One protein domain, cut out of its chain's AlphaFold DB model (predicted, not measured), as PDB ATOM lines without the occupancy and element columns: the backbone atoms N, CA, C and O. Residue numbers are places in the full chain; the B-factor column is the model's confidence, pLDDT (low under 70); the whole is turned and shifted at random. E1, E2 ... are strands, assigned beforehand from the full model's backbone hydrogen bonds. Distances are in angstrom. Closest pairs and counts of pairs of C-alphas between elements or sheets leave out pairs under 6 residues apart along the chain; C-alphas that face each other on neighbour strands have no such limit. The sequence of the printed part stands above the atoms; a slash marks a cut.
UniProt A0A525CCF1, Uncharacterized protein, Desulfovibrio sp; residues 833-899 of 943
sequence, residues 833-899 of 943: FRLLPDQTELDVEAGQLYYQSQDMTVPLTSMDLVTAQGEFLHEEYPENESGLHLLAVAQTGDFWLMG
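What this domain is: This is residues 833 to 899 of the 943 residues of an uncharacterized protein of Desulfovibrio sp (UniProt A0A525CCF1). One twisted sheet makes two wings that share a long bent strand, E3. The first part of E3 forms one wing with the hairpin E1 and E2, and after a sharp bend its second part runs between E4 and E5 in the other wing, with E6 at the edge beyond E5. The printed part has 67 residues, with no named helix and six named strands, E1 to E6 in chain order, in a branched, mixed sheet; the class is all strand. It is compact, with a radius of gyration of the C-alphas of 11.2 A and spans of 29 by 27 by 20 A.

How they stand to each other: E3, residues 856 to 866, bends by 89 degrees at residue 861. On one side of it are E2, residues 848 to 851, and E4, residues 872 to 876; on the other side is E5, residues 884 to 889. E2 and E3 are antiparallel, with N 849 and O 858 2.9 A apart, within hydrogen-bond range. E3 and E4 are antiparallel, with N 863 and O 875 at 2.8 A. E3 and E5 are parallel, with N 864 and O 886 at 2.8 A. E1, residues 840 to 843, is antiparallel to E2, with N 841 and O 850 at 2.9 A; E1 to E4 is a meander, each strand the antiparallel neighbour of the one before. E6, residues 894 to 898, forms a hairpin with E5, N 887 and O 896 being 2.8 A apart. E1 and E6 are apart.

Where its parts are: E3 is 23.9 A long, E5 16.4 A, E4 13.6 A, E6 12.5 A, E1 10.0 A and E2 9.8 A. E1 begins at C-alpha 840 (-26.611, 16.025, -5.854), and E6 ends at C-alpha 898 (-33.184, 24.354, -16.595).

The domain as a whole: The C-alphas farthest apart, of Gln 869 and Ser 882, are 30.8 A apart. The printed part has no cut, and no link is long. Mean pLDDT of the printed part is 87.8; no printed residue is under 70.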
ATOM      1  N   PHE A 833     -36.331  22.377 -12.684       90.12
ATOM      2  CA  PHE A 833     -36.210  21.498 -11.527       90.12
ATOM      3  C   PHE A 833     -35.291  22.112 -10.479       90.12
ATOM      4  O   PHE A 833     -34.151  22.479 -10.757       90.12
ATOM      5  N   ARG A 834     -35.780  22.190  -9.240       89.44
ATOM      6  CA  ARG A 834     -34.950  22.552  -8.092       89.44
ATOM      7  C   ARG A 834     -34.224  21.318  -7.578       89.44
ATOM      8  O   ARG A 834     -34.867  20.313  -7.274       89.44
ATOM      9  N   LEU A 835     -32.916  21.428  -7.405       87.06
ATOM     10  CA  LEU A 835     -32.087  20.365  -6.855       87.06
ATOM     11  C   LEU A 835     -31.835  20.577  -5.361       87.06
ATOM     12  O   LEU A 835     -31.766  21.706  -4.868       87.06
ATOM     13  N   LEU A 836     -31.708  19.467  -4.635       84.25
ATOM     14  CA  LEU A 836     -31.274  19.455  -3.242       84.25
ATOM     15  C   LEU A 836     -29.755  19.231  -3.208       84.25
ATOM     16  O   LEU A 836     -29.306  18.165  -3.645       84.25
ATOM     17  N   PRO A 837     -28.952  20.194  -2.711       77.19
ATOM     18  CA  PRO A 837     -27.493  20.094  -2.765       77.19
ATOM     19  C   PRO A 837     -26.933  18.852  -2.061       77.19
ATOM     20  O   PRO A 837     -25.951  18.279  -2.510       77.19
ATOM     21  N   ASP A 838     -27.577  18.398  -0.984       82.38
ATOM     22  CA  ASP A 838     -27.181  17.215  -0.211       82.38
ATOM     23  C   ASP A 838     -27.466  15.881  -0.920       82.38
ATOM     24  O   ASP A 838     -27.001  14.841  -0.465       82.38
ATOM     25  N   GLN A 839     -28.216  15.906  -2.025       83.25
ATOM     26  CA  GLN A 839     -28.576  14.730  -2.825       83.25
ATOM     27  C   GLN A 839     -28.000  14.776  -4.243       83.25
ATOM     28  O   GLN A 839     -28.373  13.957  -5.084       83.25
ATOM     29  N   THR A 840     -27.127  15.745  -4.515       83.81
ATOM     30  CA  THR A 840     -26.611  16.025  -5.854       83.81
ATOM     31  C   THR A 840     -25.095  15.878  -5.859       83.81
ATOM     32  O   THR A 840     -24.397  16.572  -5.122       83.81
ATOM     33  N   GLU A 841     -24.583  14.993  -6.707       87.06
ATOM     34  CA  GLU A 841     -23.164  14.906  -7.043       87.06
ATOM     35  C   GLU A 841     -22.957  15.426  -8.465       87.06
ATOM     36  O   GLU A 841     -23.750  15.142  -9.363       87.06
ATOM     37  N   LEU A 842     -21.906  16.213  -8.665       86.31
ATOM     38  CA  LEU A 842     -21.622  16.877  -9.930       86.31
ATOM     39  C   LEU A 842     -20.238  16.464 -10.420       86.31
ATOM     40  O   LEU A 842     -19.240  16.717  -9.744       86.31
ATOM     41  N   ASP A 843     -20.191  15.854 -11.599       86.94
ATOM     42  CA  ASP A 843     -18.963  15.627 -12.351       86.94
ATOM     43  C   ASP A 843     -18.783  16.781 -13.341       86.94
ATOM     44  O   ASP A 843     -19.401  16.815 -14.409       86.94
ATOM     45  N   VAL A 844     -17.964  17.753 -12.936       84.88
ATOM     46  CA  VAL A 844     -17.671  18.959 -13.721       84.88
ATOM     47  C   VAL A 844     -16.856  18.628 -14.971       84.88
ATOM     48  O   VAL A 844     -16.997  19.300 -15.978       84.88
ATOM     49  N   GLU A 845     -16.015  17.591 -14.962       86.00
ATOM     50  CA  GLU A 845     -15.220  17.261 -16.153       86.00
ATOM     51  C   GLU A 845     -16.071  16.549 -17.211       86.00
ATOM     52  O   GLU A 845     -15.918  16.803 -18.405       86.00
ATOM     53  N   ALA A 846     -16.982  15.670 -16.787       84.00
ATOM     54  CA  ALA A 846     -17.850  14.916 -17.692       84.00
ATOM     55  C   ALA A 846     -19.170  15.629 -18.046       84.00
ATOM     56  O   ALA A 846     -19.931  15.125 -18.879       84.00
ATOM     57  N   GLY A 847     -19.486  16.750 -17.387       88.19
ATOM     58  CA  GLY A 847     -20.769  17.441 -17.534       88.19
ATOM     59  C   GLY A 847     -21.952  16.561 -17.134       88.19
ATOM     60  O   GLY A 847     -22.963  16.525 -17.832       88.19
ATOM     61  N   GLN A 848     -21.817  15.788 -16.052       89.12
ATOM     62  CA  GLN A 848     -22.853  14.863 -15.585       89.12
ATOM     63  C   GLN A 848     -23.296  15.211 -14.169       89.12
ATOM     64  O   GLN A 848     -22.482  15.413 -13.267       89.12
ATOM     65  N   LEU A 849     -24.607  15.213 -13.959       89.50
ATOM     66  CA  LEU A 849     -25.221  15.398 -12.655       89.50
ATOM     67  C   LEU A 849     -25.824  14.083 -12.170       89.50
ATOM     68  O   LEU A 849     -26.709  13.530 -12.818       89.50
ATOM     69  N   TYR A 850     -25.383  13.595 -11.016       88.12
ATOM     70  CA  TYR A 850     -25.930  12.406 -10.377       88.12
ATOM     71  C   TYR A 850     -26.856  12.794  -9.221       88.12
ATOM     72  O   TYR A 850     -26.439  13.393  -8.228       88.12
ATOM     73  N   TYR A 851     -28.134  12.443  -9.351       85.00
ATOM     74  CA  TYR A 851     -29.157  12.688  -8.345       85.00
ATOM     75  C   TYR A 851     -29.434  11.413  -7.546       85.00
ATOM     76  O   TYR A 851     -30.136  10.499  -7.994       85.00
ATOM     77  N   GLN A 852     -28.880  11.363  -6.334       82.19
ATOM     78  CA  GLN A 852     -28.805  10.152  -5.515       82.19
ATOM     79  C   GLN A 852     -30.182   9.580  -5.156       82.19
ATOM     80  O   GLN A 852     -30.359   8.363  -5.116       82.19
ATOM     81  N   SER A 853     -31.178  10.431  -4.883       74.56
ATOM     82  CA  SER A 853     -32.483   9.962  -4.391       74.56
ATOM     83  C   SER A 853     -33.317   9.228  -5.439       74.56
ATOM     84  O   SER A 853     -34.222   8.476  -5.070       74.56
ATOM     85  N   GLN A 854     -33.003   9.410  -6.722       75.62
ATOM     86  CA  GLN A 854     -33.664   8.722  -7.833       75.62
ATOM     87  C   GLN A 854     -32.728   7.788  -8.608       75.62
ATOM     88  O   GLN A 854     -33.176   7.185  -9.578       75.62
ATOM     89  N   ASP A 855     -31.464   7.657  -8.180       85.12
ATOM     90  CA  ASP A 855     -30.417   6.909  -8.890       85.12
ATOM     91  C   ASP A 855     -30.352   7.296 -10.382       85.12
ATOM     92  O   ASP A 855     -30.367   6.457 -11.284       85.12
ATOM     93  N   MET A 856     -30.372   8.607 -10.640       86.19
ATOM     94  CA  MET A 856     -30.511   9.182 -11.977       86.19
ATOM     95  C   MET A 856     -29.276  10.006 -12.333       86.19
ATOM     96  O   MET A 856     -28.833  10.828 -11.539       86.19
ATOM     97  N   THR A 857     -28.750   9.806 -13.542       88.69
ATOM     98  CA  THR A 857     -27.692  10.652 -14.115       88.69
ATOM     99  C   THR A 857     -28.290  11.524 -15.211       88.69
ATOM    100  O   THR A 857     -28.991  11.008 -16.082       88.69
ATOM    101  N   VAL A 858     -28.031  12.826 -15.159       89.38
ATOM    102  CA  VAL A 858     -28.518  13.813 -16.122       89.38
ATOM    103  C   VAL A 858     -27.323  14.466 -16.826       89.38
ATOM    104  O   VAL A 858     -26.486  15.055 -16.138       89.38
ATOM    105  N   PRO A 859     -27.237  14.399 -18.167       92.00
ATOM    106  CA  PRO A 859     -26.221  15.127 -18.915       92.00
ATOM    107  C   PRO A 859     -26.522  16.629 -18.910       92.00
ATOM    108  O   PRO A 859     -27.670  17.050 -19.091       92.00
ATOM    109  N   LEU A 860     -25.482  17.434 -18.718       94.38
ATOM    110  CA  LEU A 860     -25.559  18.889 -18.732       94.38
ATOM    111  C   LEU A 860     -25.081  19.433 -20.075       94.38
ATOM    112  O   LEU A 860     -24.055  18.978 -20.573       94.38
ATOM    113  N   THR A 861     -25.800  20.412 -20.622       95.31
ATOM    114  CA  THR A 861     -25.398  21.185 -21.812       95.31
ATOM    115  C   THR A 861     -24.473  22.334 -21.422       95.31
ATOM    116  O   THR A 861     -23.474  22.584 -22.090       95.31
ATOM    117  N   SER A 862     -24.775  23.013 -20.314       94.75
ATOM    118  CA  SER A 862     -23.889  24.004 -19.701       94.75
ATOM    119  C   SER A 862     -24.038  24.015 -18.183       94.75
ATOM    120  O   SER A 862     -24.994  23.469 -17.616       94.75
ATOM    121  N   MET A 863     -23.066  24.634 -17.525       93.69
ATOM    122  CA  MET A 863     -23.032  24.832 -16.090       93.69
ATOM    123  C   MET A 863     -22.565  26.245 -15.755       93.69
ATOM    124  O   MET A 863     -21.460  26.638 -16.113       93.69
ATOM    125  N   ASP A 864     -23.369  26.936 -14.956       94.44
ATOM    126  CA  ASP A 864     -23.108  28.238 -14.364       94.44
ATOM    127  C   ASP A 864     -23.026  28.085 -12.844       94.44
ATOM    128  O   ASP A 864     -24.028  27.866 -12.156       94.44
ATOM    129  N   LEU A 865     -21.817  28.171 -12.298       91.56
ATOM    130  CA  LEU A 865     -21.542  28.000 -10.877       91.56
ATOM    131  C   LEU A 865     -21.027  29.306 -10.277       91.56
ATOM    132  O   LEU A 865     -19.958  29.793 -10.634       91.56
ATOM    133  N   VAL A 866     -21.745  29.820  -9.282       91.94
ATOM    134  CA  VAL A 866     -21.243  30.864  -8.388       91.94
ATOM    135  C   VAL A 866     -20.748  30.205  -7.109       91.94
ATOM    136  O   VAL A 866     -21.531  29.662  -6.321       91.94
ATOM    137  N   THR A 867     -19.435  30.241  -6.899       88.00
ATOM    138  CA  THR A 867     -18.785  29.612  -5.746       88.00
ATOM    139  C   THR A 867     -19.153  30.316  -4.439       88.00
ATOM    140  O   THR A 867     -19.646  31.445  -4.416       88.00
ATOM    141  N   ALA A 868     -18.877  29.677  -3.300       84.62
ATOM    142  CA  ALA A 868     -19.098  30.297  -1.990       84.62
ATOM    143  C   ALA A 868     -18.270  31.587  -1.803       84.62
ATOM    144  O   ALA A 868     -18.655  32.467  -1.035       84.62
ATOM    145  N   GLN A 869     -17.154  31.709  -2.527       85.38
ATOM    146  CA  GLN A 869     -16.278  32.879  -2.559       85.38
ATOM    147  C   GLN A 869     -16.790  33.983  -3.499       85.38
ATOM    148  O   GLN A 869     -16.261  35.091  -3.458       85.38
ATOM    149  N   GLY A 870     -17.833  33.710  -4.292       82.62
ATOM    150  CA  GLY A 870     -18.411  34.644  -5.263       82.62
ATOM    151  C   GLY A 870     -17.734  34.627  -6.631       82.62
ATOM    152  O   GLY A 870     -17.966  35.534  -7.422       82.62
ATOM    153  N   GLU A 871     -16.899  33.628  -6.915       88.38
ATOM    154  CA  GLU A 871     -16.321  33.443  -8.248       88.38
ATOM    155  C   GLU A 871     -17.369  32.827  -9.175       88.38
ATOM    156  O   GLU A 871     -18.070  31.897  -8.776       88.38
ATOM    157  N   PHE A 872     -17.471  33.347 -10.397       91.50
ATOM    158  CA  PHE A 872     -18.346  32.813 -11.432       91.50
ATOM    159  C   PHE A 872     -17.558  31.894 -12.362       91.50
ATOM    160  O   PHE A 872     -16.517  32.288 -12.888       91.50
ATOM    161  N   LEU A 873     -18.060  30.679 -12.548       90.69
ATOM    162  CA  LEU A 873     -17.528  29.680 -13.459       90.69
ATOM    163  C   LEU A 873     -18.626  29.291 -14.447       90.69
ATOM    164  O   LEU A 873     -19.704  28.877 -14.025       90.69
ATOM    165  N   HIS A 874     -18.311  29.387 -15.733       92.69
ATOM    166  CA  HIS A 874     -19.163  28.938 -16.822       92.69
ATOM    167  C   HIS A 874     -18.434  27.843 -17.606       92.69
ATOM    168  O   HIS A 874     -17.291  28.047 -18.013       92.69
ATOM    169  N   GLU A 875     -19.086  26.700 -17.802       92.94
ATOM    170  CA  GLU A 875     -18.577  25.570 -18.585       92.94
ATOM    171  C   GLU A 875     -19.652  25.089 -19.564       92.94
ATOM    172  O   GLU A 875     -20.816  24.921 -19.190       92.94
ATOM    173  N   GLU A 876     -19.255  24.817 -20.805       92.62
ATOM    174  CA  GLU A 876     -20.122  24.246 -21.837       92.62
ATOM    175  C   GLU A 876     -19.711  22.809 -22.153       92.62
ATOM    176  O   GLU A 876     -18.526  22.473 -22.201       92.62
ATOM    177  N   TYR A 877     -20.698  21.967 -22.455       92.38
ATOM    178  CA  TYR A 877     -20.492  20.572 -22.835       92.38
ATOM    179  C   TYR A 877     -21.151  20.309 -24.197       92.38
ATOM    180  O   TYR A 877     -22.256  19.762 -24.261       92.38
ATOM    181  N   PRO A 878     -20.481  20.659 -25.311       84.25
ATOM    182  CA  PRO A 878     -21.048  20.541 -26.657       84.25
ATOM    183  C   PRO A 878     -21.446  19.110 -27.041       84.25
ATOM    184  O   PRO A 878     -22.267  18.909 -27.924       84.25
ATOM    185  N   GLU A 879     -20.876  18.095 -26.387       84.00
ATOM    186  CA  GLU A 879     -21.217  16.686 -26.627       84.00
ATOM    187  C   GLU A 879     -22.618  16.307 -26.105       84.00
ATOM    188  O   GLU A 879     -23.175  15.285 -26.510       84.00
ATOM    189  N   ASN A 880     -23.213  17.148 -25.252       84.19
ATOM    190  CA  ASN A 880     -24.500  16.942 -24.595       84.19
ATOM    191  C   ASN A 880     -25.567  17.935 -25.097       84.19
ATOM    192  O   ASN A 880     -26.300  18.489 -24.289       84.19
ATOM    193  N   GLU A 881     -25.698  18.168 -26.409       78.00
ATOM    194  CA  GLU A 881     -26.614  19.200 -26.956       78.00
ATOM    195  C   GLU A 881     -28.081  19.073 -26.484       78.00
ATOM    196  O   GLU A 881     -28.796  20.068 -26.396       78.00
ATOM    197  N   SER A 882     -28.542  17.860 -26.159       79.62
ATOM    198  CA  SER A 882     -29.894  17.599 -25.639       79.62
ATOM    199  C   SER A 882     -29.989  17.568 -24.106       79.62
ATOM    200  O   SER A 882     -30.982  17.072 -23.570       79.62
ATOM    201  N   GLY A 883     -28.930  17.969 -23.402       84.38
ATOM    202  CA  GLY A 883     -28.866  18.026 -21.946       84.38
ATOM    203  C   GLY A 883     -29.633  19.213 -21.360       84.38
ATOM    204  O   GLY A 883     -30.334  19.950 -22.054       84.38
ATOM    205  N   LEU A 884     -29.502  19.390 -20.046       93.31
ATOM    206  CA  LEU A 884     -30.089  20.516 -19.313       93.31
ATOM    207  C   LEU A 884     -29.003  21.499 -18.863       93.31
ATOM    208  O   LEU A 884     -27.831  21.148 -18.768       93.31
ATOM    209  N   HIS A 885     -29.387  22.733 -18.567       94.94
ATOM    210  CA  HIS A 885     -28.478  23.765 -18.074       94.94
ATOM    211  C   HIS A 885     -28.519  23.810 -16.545       94.94
ATOM    212  O   HIS A 885     -29.602  23.806 -15.954       94.94
ATOM    213  N   LEU A 886     -27.362  23.844 -15.886       94.25
ATOM    214  CA  LEU A 886     -27.268  23.932 -14.428       94.25
ATOM    215  C   LEU A 886     -26.902  25.354 -13.998       94.25
ATOM    216  O   LEU A 886     -25.834  25.828 -14.349       94.25
ATOM    217  N   LEU A 887     -27.722  25.983 -13.153       93.94
ATOM    218  CA  LEU A 887     -27.341  27.163 -12.372       93.94
ATOM    219  C   LEU A 887     -27.194  26.775 -10.904       93.94
ATOM    220  O   LEU A 887     -28.161  26.358 -10.266       93.94
ATOM    221  N   ALA A 888     -25.999  26.944 -10.354       91.19
ATOM    222  CA  ALA A 888     -25.686  26.652  -8.965       91.19
ATOM    223  C   ALA A 888     -25.123  27.896  -8.270       91.19
ATOM    224  O   ALA A 888     -24.023  28.350  -8.567       91.19
ATOM    225  N   VAL A 889     -25.852  28.432  -7.293       91.19
ATOM    226  CA  VAL A 889     -25.413  29.560  -6.465       91.19
ATOM    227  C   VAL A 889     -25.107  29.045  -5.062       91.19
ATOM    228  O   VAL A 889     -25.981  28.935  -4.197       91.19
ATOM    229  N   ALA A 890     -23.837  28.717  -4.812       85.44
ATOM    230  CA  ALA A 890     -23.407  28.083  -3.564       85.44
ATOM    231  C   ALA A 890     -23.628  28.972  -2.327       85.44
ATOM    232  O   ALA A 890     -23.794  28.461  -1.222       85.44
ATOM    233  N   GLN A 891     -23.660  30.296  -2.507       83.25
ATOM    234  CA  GLN A 891     -23.882  31.269  -1.432       83.25
ATOM    235  C   GLN A 891     -25.293  31.188  -0.828       83.25
ATOM    236  O   GLN A 891     -25.453  31.425   0.370       83.25
ATOM    237  N   THR A 892     -26.305  30.845  -1.631       81.56
ATOM    238  CA  THR A 892     -27.710  30.728  -1.191       81.56
ATOM    239  C   THR A 892     -28.195  29.285  -1.134       81.56
ATOM    240  O   THR A 892     -29.226  29.009  -0.519       81.56
ATOM    241  N   GLY A 893     -27.453  28.348  -1.732       84.62
ATOM    242  CA  GLY A 893     -27.895  26.964  -1.886       84.62
ATOM    243  C   GLY A 893     -28.991  26.808  -2.945       84.62
ATOM    244  O   GLY A 893     -29.753  25.842  -2.892       84.62
ATOM    245  N   ASP A 894     -29.095  27.752  -3.884       86.81
ATOM    246  CA  ASP A 894     -30.024  27.683  -5.010       86.81
ATOM    247  C   ASP A 894     -29.379  26.919  -6.172       86.81
ATOM    248  O   ASP A 894     -28.419  27.385  -6.777       86.81
ATOM    249  N   PHE A 895     -29.895  25.720  -6.452       91.12
ATOM    250  CA  PHE A 895     -29.426  24.838  -7.519       91.12
ATOM    251  C   PHE A 895     -30.614  24.527  -8.428       91.12
ATOM    252  O   PHE A 895     -31.606  23.936  -7.986       91.12
ATOM    253  N   TRP A 896     -30.518  24.949  -9.682       92.94
ATOM    254  CA  TRP A 896     -31.593  24.907 -10.661       92.94
ATOM    255  C   TRP A 896     -31.126  24.215 -11.926       92.94
ATOM    256  O   TRP A 896     -30.117  24.587 -12.515       92.94
ATOM    257  N   LEU A 897     -31.892  23.217 -12.336       93.31
ATOM    258  CA  LEU A 897     -31.726  22.526 -13.595       93.31
ATOM    259  C   LEU A 897     -32.802  23.029 -14.555       93.31
ATOM    260  O   LEU A 897     -33.994  22.988 -14.236       93.31
ATOM    261  N   MET A 898     -32.373  23.549 -15.694       95.12
ATOM    262  CA  MET A 898     -33.184  24.354 -16.595       95.12
ATOM    263  C   MET A 898     -33.199  23.746 -17.992       95.12
ATOM    264  O   MET A 898     -32.158  23.387 -18.542       95.12
ATOM    265  N   GLY A 899     -34.388  23.659 -18.580       93.69
ATOM    266  CA  GLY A 899     -34.543  23.433 -20.009       93.69
ATOM    267  C   GLY A 899     -34.066  24.637 -20.818       93.69
ATOM    268  O   GLY A 899     -33.929  25.750 -20.303       93.69
TER     269      GLY A 899